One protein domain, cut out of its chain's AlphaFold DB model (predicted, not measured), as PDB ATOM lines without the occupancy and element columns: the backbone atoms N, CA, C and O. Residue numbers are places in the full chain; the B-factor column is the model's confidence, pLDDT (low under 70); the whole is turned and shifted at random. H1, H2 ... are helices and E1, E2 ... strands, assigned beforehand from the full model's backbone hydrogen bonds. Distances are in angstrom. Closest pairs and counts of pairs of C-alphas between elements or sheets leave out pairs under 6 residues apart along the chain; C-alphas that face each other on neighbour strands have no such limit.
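Overview. This is residues 42 to 60, 79 to 99 and 106 to 137 of the 493 residues of an uncharacterized protein of Desulfosarcina alkanivorans (UniProt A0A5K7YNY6). A twisted wall of four antiparallel strands is made of two hairpins side by side, E1 with E2 and E3 with E4. Helix H1 runs slantwise over the E2 and E1 part of this sheet, and the short helix H2 only grazes the sheet with its residues 111 to 115. A short pairing of residues 81 to 82 lies along the edge strand E2. The printed part has 72 residues, with two named helices and four named strands in the order E1, E2, H1, H2, E3, E4; the sheet's order is E2, E1, E4, E3, and the class is mixed, helices and strands. The whole is compact, with a radius of gyration of the C-alphas of 11.4 A and spans of 32 by 30 by 24 A.

Along the chain. The inner strands are E1, residues 42 to 46, 13.0 A long from C-alpha 42 at (38.041, -47.012, -48.800), and E4, residues 129 to 135, 19.6 A long and ending with C-alpha 135 at (36.186, -37.497, -47.620). The edge strands are E2, residues 52 to 56, 13.5 A, and E3, residues 120 to 125, 14.2 A. H1 is residues 85 to 94, 14.2 A, beginning with C-alpha 85 at (28.134, -53.191, -37.870). H2 is residues 111 to 117, 9.8 A.

Arrangement. E1 and E4 are antiparallel at 157 degrees, with N 45 and O 130 within hydrogen-bond range at 2.7 A. E2 and E1 form a hairpin at 147 degrees, with N 44 and O 53 at 2.8 A. E3 and E4 form the other hairpin at 162 degrees, with N 124 and O 131 at 2.8 A. E2 and E3 are apart. Residues 53 to 54 of E2 also pair, antiparallel, with residues 81 to 82. H1 is on the sheet at a height of 10.3 A. It lies over E1 and, only just, over E2, on which 3 of its 10 C-alphas fall; on the local plane it stands at 38 degrees to E1, slantwise to the strands. The closest C-alphas of H1 and E2 are those of Asp 87 and Ile 54, 7.4 A apart. H2 and E4 are near each other, with 9 pairs of C-alphas within 10 A. The closest C-alphas of H2 and E1 are those of Met 111 and Lys 45, 6.9 A apart. H1 and H2 are apart. In both helices every O i to N i+4 pair is within hydrogen-bond range.

Size, cuts and confidence. The two C-alphas farthest apart are those of Glu 60 and Asn 108, at 33.1 A. Residues 61 to 78 are not printed, with C-alphas 60 and 79 14.4 A apart across that cut; residues 100 to 105 are not printed either, with C-alphas 99 and 106 16.2 A apart. The links E1 to E2, H2 to E3 and E3 to E4 are tight. The mean pLDDT of the printed part is 93.8, and residue 60 is the one printed residue under 70.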
ATOM      1  N   ARG A  42      38.632 -47.022 -47.461       95.56
ATOM      2  CA  ARG A  42      38.041 -47.012 -48.800       95.56
ATOM      3  C   ARG A  42      36.948 -48.071 -48.874       95.56
ATOM      4  O   ARG A  42      37.100 -49.145 -48.285       95.56
ATOM      5  N   ILE A  43      35.884 -47.774 -49.616       97.69
ATOM      6  CA  ILE A  43      34.774 -48.700 -49.844       97.69
ATOM      7  C   ILE A  43      34.920 -49.349 -51.213       97.69
ATOM      8  O   ILE A  43      35.280 -48.698 -52.194       97.69
ATOM      9  N   TYR A  44      34.642 -50.644 -51.256       97.81
ATOM     10  CA  TYR A  44      34.715 -51.487 -52.435       97.81
ATOM     11  C   TYR A  44      33.397 -52.232 -52.615       97.81
ATOM     12  O   TYR A  44      32.849 -52.772 -51.662       97.81
ATOM     13  N   LYS A  45      32.921 -52.316 -53.848       97.81
ATOM     14  CA  LYS A  45      31.807 -53.147 -54.285       97.81
ATOM     15  C   LYS A  45      32.359 -54.233 -55.196       97.81
ATOM     16  O   LYS A  45      32.935 -53.935 -56.245       97.81
ATOM     17  N   GLU A  46      32.175 -55.490 -54.817       98.00
ATOM     18  CA  GLU A  46      32.507 -56.605 -55.703       98.00
ATOM     19  C   GLU A  46      31.483 -56.659 -56.841       98.00
ATOM     20  O   GLU A  46      30.286 -56.816 -56.596       98.00
ATOM     21  N   LYS A  47      31.927 -56.540 -58.096       96.88
ATOM     22  CA  LYS A  47      31.021 -56.435 -59.255       96.88
ATOM     23  C   LYS A  47      30.113 -57.653 -59.417       96.88
ATOM     24  O   LYS A  47      28.947 -57.505 -59.768       96.88
ATOM     25  N   ALA A  48      30.642 -58.844 -59.138       96.75
ATOM     26  CA  ALA A  48      29.928 -60.103 -59.330       96.75
ATOM     27  C   ALA A  48      28.788 -60.316 -58.322       96.75
ATOM     28  O   ALA A  48      27.766 -60.905 -58.667       96.75
ATOM     29  N   THR A  49      28.966 -59.866 -57.079       97.06
ATOM     30  CA  THR A  49      28.048 -60.173 -55.970       97.06
ATOM     31  C   THR A  49      27.295 -58.947 -55.462       97.06
ATOM     32  O   THR A  49      26.284 -59.086 -54.779       97.06
ATOM     33  N   GLY A  50      27.783 -57.743 -55.770       95.88
ATOM     34  CA  GLY A  50      27.297 -56.486 -55.211       95.88
ATOM     35  C   GLY A  50      27.664 -56.274 -53.739       95.88
ATOM     36  O   GLY A  50      27.283 -55.249 -53.180       95.88
ATOM     37  N   VAL A  51      28.391 -57.207 -53.112       97.69
ATOM     38  CA  VAL A  51      28.755 -57.134 -51.692       97.69
ATOM     39  C   VAL A  51      29.748 -55.999 -51.464       97.69
ATOM     40  O   VAL A  51      30.705 -55.832 -52.227       97.69
ATOM     41  N   LEU A  52      29.517 -55.238 -50.394       98.31
ATOM     42  CA  LEU A  52      30.390 -54.150 -49.984       98.31
ATOM     43  C   LEU A  52      31.483 -54.621 -49.025       98.31
ATOM     44  O   LEU A  52      31.248 -55.400 -48.094       98.31
ATOM     45  N   TYR A  53      32.673 -54.084 -49.249       98.38
ATOM     46  CA  TYR A  53      33.868 -54.301 -48.463       98.38
ATOM     47  C   TYR A  53      34.476 -52.960 -48.052       98.38
ATOM     48  O   TYR A  53      34.411 -51.978 -48.790       98.38
ATOM     49  N   ILE A  54      35.119 -52.944 -46.893       97.88
ATOM     50  CA  ILE A  54      35.962 -51.855 -46.416       97.88
ATOM     51  C   ILE A  54      37.425 -52.297 -46.448       97.88
ATOM     52  O   ILE A  54      37.759 -53.445 -46.142       97.88
ATOM     53  N   SER A  55      38.304 -51.375 -46.826       95.81
ATOM     54  CA  SER A  55      39.748 -51.521 -46.677       95.81
ATOM     55  C   SER A  55      40.297 -50.308 -45.955       95.81
ATOM     56  O   SER A  55      40.117 -49.176 -46.408       95.81
ATOM     57  N   TYR A  56      40.959 -50.537 -44.826       93.69
ATOM     58  CA  TYR A  56      41.553 -49.468 -44.036       93.69
ATOM     59  C   TYR A  56      42.894 -49.033 -44.634       93.69
ATOM     60  O   TYR A  56      43.720 -49.866 -45.031       93.69
ATOM     61  N   ARG A  57      43.101 -47.715 -44.727       84.69
ATOM     62  CA  ARG A  57      44.306 -47.108 -45.301       84.69
ATOM     63  C   ARG A  57      45.498 -47.231 -44.352       84.69
ATOM     64  O   ARG A  57      45.350 -47.486 -43.162       84.69
ATOM     65  N   TRP A  58      46.685 -47.113 -44.936       70.50
ATOM     66  CA  TRP A  58      47.950 -47.429 -44.285       70.50
ATOM     67  C   TRP A  58      48.293 -46.413 -43.183       70.50
ATOM     68  O   TRP A  58      48.489 -45.241 -43.478       70.50
ATOM     69  N   PHE A  59      48.435 -46.908 -41.949       72.31
ATOM     70  CA  PHE A  59      49.261 -46.312 -40.889       72.31
ATOM     71  C   PHE A  59      50.460 -47.226 -40.598       72.31
ATOM     72  O   PHE A  59      50.275 -48.438 -40.444       72.31
ATOM     73  N   GLU A  60      51.684 -46.703 -40.673       65.31
ATOM     74  CA  GLU A  60      52.904 -47.497 -40.468       65.31
ATOM     75  C   GLU A  60      53.078 -47.920 -39.002       65.31
ATOM     76  O   GLU A  60      52.308 -47.531 -38.134       65.31
ATOM     77  N   ARG A  79      43.693 -54.673 -46.341       92.69
ATOM     78  CA  ARG A  79      42.880 -55.889 -46.537       92.69
ATOM     79  C   ARG A  79      41.409 -55.556 -46.745       92.69
ATOM     80  O   ARG A  79      40.913 -54.576 -46.206       92.69
ATOM     81  N   PHE A  80      40.725 -56.411 -47.498       95.19
ATOM     82  CA  PHE A  80      39.295 -56.299 -47.769       95.19
ATOM     83  C   PHE A  80      38.497 -57.065 -46.721       95.19
ATOM     84  O   PHE A  80      38.638 -58.284 -46.600       95.19
ATOM     85  N   TYR A  81      37.628 -56.360 -46.008       97.50
ATOM     86  CA  TYR A  81      36.700 -56.936 -45.041       97.50
ATOM     87  C   TYR A  81      35.284 -56.669 -45.500       97.50
ATOM     88  O   TYR A  81      34.989 -55.554 -45.916       97.50
ATOM     89  N   LYS A  82      34.410 -57.674 -45.444       98.00
ATOM     90  CA  LYS A  82      32.982 -57.424 -45.647       98.00
ATOM     91  C   LYS A  82      32.528 -56.436 -44.570       98.00
ATOM     92  O   LYS A  82      32.927 -56.597 -43.422       98.00
ATOM     93  N   ILE A  83      31.740 -55.431 -44.945       98.25
ATOM     94  CA  ILE A  83      31.280 -54.418 -43.987       98.25
ATOM     95  C   ILE A  83      30.383 -55.081 -42.934       98.25
ATOM     96  O   ILE A  83      29.376 -55.710 -43.271       98.25
ATOM     97  N   GLU A  84      30.764 -54.927 -41.669       97.06
ATOM     98  CA  GLU A  84      30.000 -55.336 -40.488       97.06
ATOM     99  C   GLU A  84      29.518 -54.100 -39.707       97.06
ATOM    100  O   GLU A  84      29.869 -52.970 -40.043       97.06
ATOM    101  N   GLU A  85      28.704 -54.295 -38.665       97.19
ATOM    102  CA  GLU A  85      28.134 -53.191 -37.870       97.19
ATOM    103  C   GLU A  85      29.193 -52.198 -37.337       97.19
ATOM    104  O   GLU A  85      29.001 -50.997 -37.524       97.19
ATOM    105  N   PRO A  86      30.346 -52.622 -36.771       97.56
ATOM    106  CA  PRO A  86      31.357 -51.662 -36.316       97.56
ATOM    107  C   PRO A  86      32.031 -50.902 -37.468       97.56
ATOM    108  O   PRO A  86      32.351 -49.723 -37.337       97.56
ATOM    109  N   ASP A  87      32.219 -51.551 -38.625       98.00
ATOM    110  CA  ASP A  87      32.742 -50.875 -39.818       98.00
ATOM    111  C   ASP A  87      31.735 -49.821 -40.314       98.00
ATOM    112  O   ASP A  87      32.123 -48.729 -40.725       98.00
ATOM    113  N   PHE A  88      30.433 -50.115 -40.236       97.81
ATOM    114  CA  PHE A  88      29.365 -49.169 -40.559       97.81
ATOM    115  C   PHE A  88      29.319 -47.974 -39.597       97.81
ATOM    116  O   PHE A  88      29.162 -46.836 -40.053       97.81
ATOM    117  N   GLU A  89      29.519 -48.188 -38.293       97.00
ATOM    118  CA  GLU A  89      29.663 -47.094 -37.322       97.00
ATOM    119  C   GLU A  89      30.849 -46.191 -37.691       97.00
ATOM    120  O   GLU A  89      30.707 -44.967 -37.744       97.00
ATOM    121  N   ILE A  90      32.000 -46.775 -38.034       97.94
ATOM    122  CA  ILE A  90      33.174 -46.015 -38.479       97.94
ATOM    123  C   ILE A  90      32.860 -45.215 -39.751       97.94
ATOM    124  O   ILE A  90      33.161 -44.022 -39.811       97.94
ATOM    125  N   ILE A  91      32.219 -45.828 -40.751       98.00
ATOM    126  CA  ILE A  91      31.849 -45.150 -42.004       98.00
ATOM    127  C   ILE A  91      30.944 -43.950 -41.718       98.00
ATOM    128  O   ILE A  91      31.262 -42.829 -42.110       98.00
ATOM    129  N   THR A  92      29.848 -44.165 -40.993       97.50
ATOM    130  CA  THR A  92      28.847 -43.125 -40.695       97.50
ATOM    131  C   THR A  92      29.364 -42.019 -39.773       97.50
ATOM    132  O   THR A  92      28.787 -40.933 -39.739       97.50
ATOM    133  N   SER A  93      30.466 -42.257 -39.062       96.94
ATOM    134  CA  SER A  93      31.055 -41.305 -38.117       96.94
ATOM    135  C   SER A  93      32.213 -40.498 -38.710       96.94
ATOM    136  O   SER A  93      32.282 -39.279 -38.528       96.94
ATOM    137  N   TYR A  94      33.126 -41.170 -39.419       97.12
ATOM    138  CA  TYR A  94      34.382 -40.583 -39.900       97.12
ATOM    139  C   TYR A  94      34.318 -40.128 -41.350       97.12
ATOM    140  O   TYR A  94      35.150 -39.307 -41.731       97.12
ATOM    141  N   ALA A  95      33.369 -40.612 -42.157       96.31
ATOM    142  CA  ALA A  95      33.133 -40.053 -43.482       96.31
ATOM    143  C   ALA A  95      32.206 -38.834 -43.407       96.31
ATOM    144  O   ALA A  95      31.286 -38.762 -42.594       96.31
ATOM    145  N   ALA A  96      32.448 -37.874 -44.285       95.25
ATOM    146  CA  ALA A  96      31.618 -36.704 -44.508       95.25
ATOM    147  C   ALA A  96      30.219 -37.089 -45.019       95.25
ATOM    148  O   ALA A  96      30.061 -37.385 -46.204       95.25
ATOM    149  N   ALA A  97      29.197 -37.060 -44.160       96.00
ATOM    150  CA  ALA A  97      27.822 -37.334 -44.579       96.00
ATOM    151  C   ALA A  97      27.181 -36.076 -45.185       96.00
ATOM    152  O   ALA A  97      26.903 -35.120 -44.465       96.00
ATOM    153  N   ILE A  98      26.933 -36.077 -46.495       94.44
ATOM    154  CA  ILE A  98      26.276 -34.982 -47.239       94.44
ATOM    155  C   ILE A  98      24.761 -35.175 -47.378       94.44
ATOM    156  O   ILE A  98      24.073 -34.316 -47.927       94.44
ATOM    157  N   GLY A  99      24.235 -36.296 -46.882       93.94
ATOM    158  CA  GLY A  99      22.810 -36.601 -46.827       93.94
ATOM    159  C   GLY A  99      22.390 -37.158 -45.469       93.94
ATOM    160  O   GLY A  99      23.218 -37.583 -44.662       93.94
ATOM    161  N   HIS A 106      23.966 -51.197 -41.638       95.31
ATOM    162  CA  HIS A 106      24.903 -52.031 -42.400       95.31
ATOM    163  C   HIS A 106      24.197 -53.092 -43.277       95.31
ATOM    164  O   HIS A 106      24.756 -53.537 -44.276       95.31
ATOM    165  N   HIS A 107      22.968 -53.497 -42.930       95.12
ATOM    166  CA  HIS A 107      22.202 -54.510 -43.664       95.12
ATOM    167  C   HIS A 107      21.589 -54.005 -44.971       95.12
ATOM    168  O   HIS A 107      21.415 -54.793 -45.899       95.12
ATOM    169  N   ASN A 108      21.221 -52.724 -45.030       95.62
ATOM    170  CA  ASN A 108      20.614 -52.113 -46.213       95.62
ATOM    171  C   ASN A 108      21.560 -51.152 -46.942       95.62
ATOM    172  O   ASN A 108      21.139 -50.558 -47.927       95.62
ATOM    173  N   LEU A 109      22.813 -51.023 -46.494       96.38
ATOM    174  CA  LEU A 109      23.821 -50.190 -47.135       96.38
ATOM    175  C   LEU A 109      24.149 -50.703 -48.543       96.38
ATOM    176  O   LEU A 109      24.629 -51.826 -48.720       96.38
ATOM    177  N   THR A 110      23.961 -49.844 -49.538       96.81
ATOM    178  CA  THR A 110      24.367 -50.088 -50.924       96.81
ATOM    179  C   THR A 110      25.430 -49.088 -51.383       96.81
ATOM    180  O   THR A 110      25.701 -48.089 -50.720       96.81
ATOM    181  N   MET A 111      26.054 -49.337 -52.541       95.81
ATOM    182  CA  MET A 111      26.981 -48.357 -53.123       95.81
ATOM    183  C   MET A 111      26.262 -47.069 -53.551       95.81
ATOM    184  O   MET A 111      26.847 -46.000 -53.466       95.81
ATOM    185  N   GLU A 112      24.985 -47.162 -53.933       95.69
ATOM    186  CA  GLU A 112      24.154 -45.995 -54.250       95.69
ATOM    187  C   GLU A 112      23.914 -45.134 -53.001       95.69
ATOM    188  O   GLU A 112      23.994 -43.907 -53.065       95.69
ATOM    189  N   ASP A 113      23.707 -45.756 -51.834       96.88
ATOM    190  CA  ASP A 113      23.653 -45.031 -50.559       96.88
ATOM    191  C   ASP A 113      24.990 -44.356 -50.243       96.88
ATOM    192  O   ASP A 113      25.005 -43.212 -49.797       96.88
ATOM    193  N   ILE A 114      26.116 -45.035 -50.493       96.44
ATOM    194  CA  ILE A 114      27.453 -44.461 -50.290       96.44
ATOM    195  C   ILE A 114      27.654 -43.218 -51.165       96.44
ATOM    196  O   ILE A 114      28.031 -42.165 -50.656       96.44
ATOM    197  N   GLU A 115      27.371 -43.319 -52.462       93.56
ATOM    198  CA  GLU A 115      27.569 -42.232 -53.430       93.56
ATOM    199  C   GLU A 115      26.603 -41.059 -53.226       93.56
ATOM    200  O   GLU A 115      26.966 -39.915 -53.492       93.56
ATOM    201  N   SER A 116      25.383 -41.321 -52.748       94.06
ATOM    202  CA  SER A 116      24.358 -40.285 -52.559       94.06
ATOM    203  C   SER A 116      24.373 -39.628 -51.178       94.06
ATOM    204  O   SER A 116      23.944 -38.479 -51.049       94.06
ATOM    205  N   LYS A 117      24.837 -40.328 -50.132       95.88
ATOM    206  CA  LYS A 117      24.797 -39.833 -48.744       95.88
ATOM    207  C   LYS A 117      26.148 -39.374 -48.213       95.88
ATOM    208  O   LYS A 117      26.167 -38.689 -47.190       95.88
ATOM    209  N   PHE A 118      27.253 -39.694 -48.880       95.38
ATOM    210  CA  PHE A 118      28.591 -39.294 -48.452       95.38
ATOM    211  C   PHE A 118      29.354 -38.548 -49.547       95.38
ATOM    212  O   PHE A 118      29.158 -38.785 -50.737       95.38
ATOM    213  N   ASP A 119      30.251 -37.650 -49.137       92.88
ATOM    214  CA  ASP A 119      31.167 -36.990 -50.068       92.88
ATOM    215  C   ASP A 119      32.217 -38.001 -50.549       92.88
ATOM    216  O   ASP A 119      33.103 -38.415 -49.793       92.88
ATOM    217  N   THR A 120      32.083 -38.434 -51.802       91.44
ATOM    218  CA  THR A 120      32.958 -39.429 -52.431       91.44
ATOM    219  C   THR A 120      33.928 -38.783 -53.418       91.44
ATOM    220  O   THR A 120      33.655 -37.741 -54.013       91.44
ATOM    221  N   TYR A 121      35.089 -39.407 -53.621       86.19
ATOM    222  CA  TYR A 121      36.052 -38.973 -54.628       86.19
ATOM    223  C   TYR A 121      36.883 -40.124 -55.197       86.19
ATOM    224  O   TYR A 121      37.035 -41.175 -54.568       86.19
ATOM    225  N   TRP A 122      37.455 -39.878 -56.384       78.69
ATOM    226  CA  TRP A 122      38.304 -40.814 -57.130       78.69
ATOM    227  C   TRP A 122      37.687 -42.217 -57.220       78.69
ATOM    228  O   TRP A 122      38.152 -43.133 -56.530       78.69
ATOM    229  N   PRO A 123      36.634 -42.389 -58.042       85.62
ATOM    230  CA  PRO A 123      36.155 -43.722 -58.358       85.62
ATOM    231  C   PRO A 123      37.285 -44.509 -59.028       85.62
ATOM    232  O   PRO A 123      37.978 -44.000 -59.911       85.62
ATOM    233  N   LEU A 124      37.485 -45.740 -58.576       84.88
ATOM    234  CA  LEU A 124      38.439 -46.684 -59.143       84.88
ATOM    235  C   LEU A 124      37.670 -47.911 -59.597       84.88
ATOM    236  O   LEU A 124      36.811 -48.419 -58.878       84.88
ATOM    237  N   GLU A 125      38.000 -48.401 -60.781       90.50
ATOM    238  CA  GLU A 125      37.334 -49.555 -61.354       90.50
ATOM    239  C   GLU A 125      38.366 -50.486 -61.986       90.50
ATOM    240  O   GLU A 125      39.200 -50.056 -62.781       90.50
ATOM    241  N   ASP A 126      38.301 -51.762 -61.617       91.75
ATOM    242  CA  ASP A 126      39.037 -52.851 -62.258       91.75
ATOM    243  C   ASP A 126      38.069 -53.987 -62.627       91.75
ATOM    244  O   ASP A 126      36.855 -53.867 -62.447       91.75
ATOM    245  N   ASP A 127      38.567 -55.100 -63.164       93.50
ATOM    246  CA  ASP A 127      37.725 -56.224 -63.602       93.50
ATOM    247  C   ASP A 127      36.845 -56.817 -62.485       93.50
ATOM    248  O   ASP A 127      35.769 -57.358 -62.753       93.50
ATOM    249  N   ARG A 128      37.270 -56.710 -61.222       95.44
ATOM    250  CA  ARG A 128      36.599 -57.300 -60.059       95.44
ATOM    251  C   ARG A 128      35.853 -56.272 -59.215       95.44
ATOM    252  O   ARG A 128      34.788 -56.587 -58.673       95.44
ATOM    253  N   TRP A 129      36.402 -55.076 -59.074       95.81
ATOM    254  CA  TRP A 129      35.993 -54.100 -58.080       95.81
ATOM    255  C   TRP A 129      35.532 -52.799 -58.714       95.81
ATOM    256  O   TRP A 129      36.114 -52.295 -59.672       95.81
ATOM    257  N   PHE A 130      34.504 -52.225 -58.106       95.38
ATOM    258  CA  PHE A 130      34.258 -50.792 -58.144       95.38
ATOM    259  C   PHE A 130      34.568 -50.229 -56.756       95.38
ATOM    260  O   PHE A 130      34.175 -50.832 -55.759       95.38
ATOM    261  N   ALA A 131      35.282 -49.116 -56.652       94.00
ATOM    262  CA  ALA A 131      35.702 -48.559 -55.372       94.00
ATOM    263  C   ALA A 131      35.600 -47.039 -55.357       94.00
ATOM    264  O   ALA A 131      35.796 -46.388 -56.379       94.00
ATOM    265  N   CYS A 132      35.368 -46.470 -54.179       92.75
ATOM    266  CA  CYS A 132      35.379 -45.027 -53.979       92.75
ATOM    267  C   CYS A 132      36.066 -44.665 -52.662       92.75
ATOM    268  O   CYS A 132      36.029 -45.408 -51.673       92.75
ATOM    269  N   ASN A 133      36.722 -43.506 -52.657       92.38
ATOM    270  CA  ASN A 133      37.199 -42.896 -51.426       92.38
ATOM    271  C   ASN A 133      36.117 -42.002 -50.851       92.38
ATOM    272  O   ASN A 133      35.335 -41.417 -51.594       92.38
ATOM    273  N   LEU A 134      36.121 -41.876 -49.532       93.56
ATOM    274  CA  LEU A 134      35.227 -40.992 -48.805       93.56
ATOM    275  C   LEU A 134      36.051 -39.866 -48.211       93.56
ATOM    276  O   LEU A 134      37.114 -40.128 -47.654       93.56
ATOM    277  N   THR A 135      35.585 -38.631 -48.326       92.12
ATOM    278  CA  THR A 135      36.186 -37.497 -47.620       92.12
ATOM    279  C   THR A 135      35.964 -37.656 -46.117       92.12
ATOM    280  O   THR A 135      34.894 -38.104 -45.697       92.12
ATOM    281  N   ALA A 136      36.952 -37.315 -45.285       93.88
ATOM    282  CA  ALA A 136      36.764 -37.411 -43.839       93.88
ATOM    283  C   ALA A 136      35.869 -36.285 -43.290       93.88
ATOM    284  O   ALA A 136      35.782 -35.187 -43.841       93.88
ATOM    285  N   ASN A 137      35.213 -36.546 -42.162       95.00
ATOM    286  CA  ASN A 137      34.369 -35.587 -41.460       95.00
ATOM    287  C   ASN A 137      35.212 -34.556 -40.686       95.00
ATOM    288  O   ASN A 137      35.264 -34.555 -39.456       95.00
TER     289      ASN A 137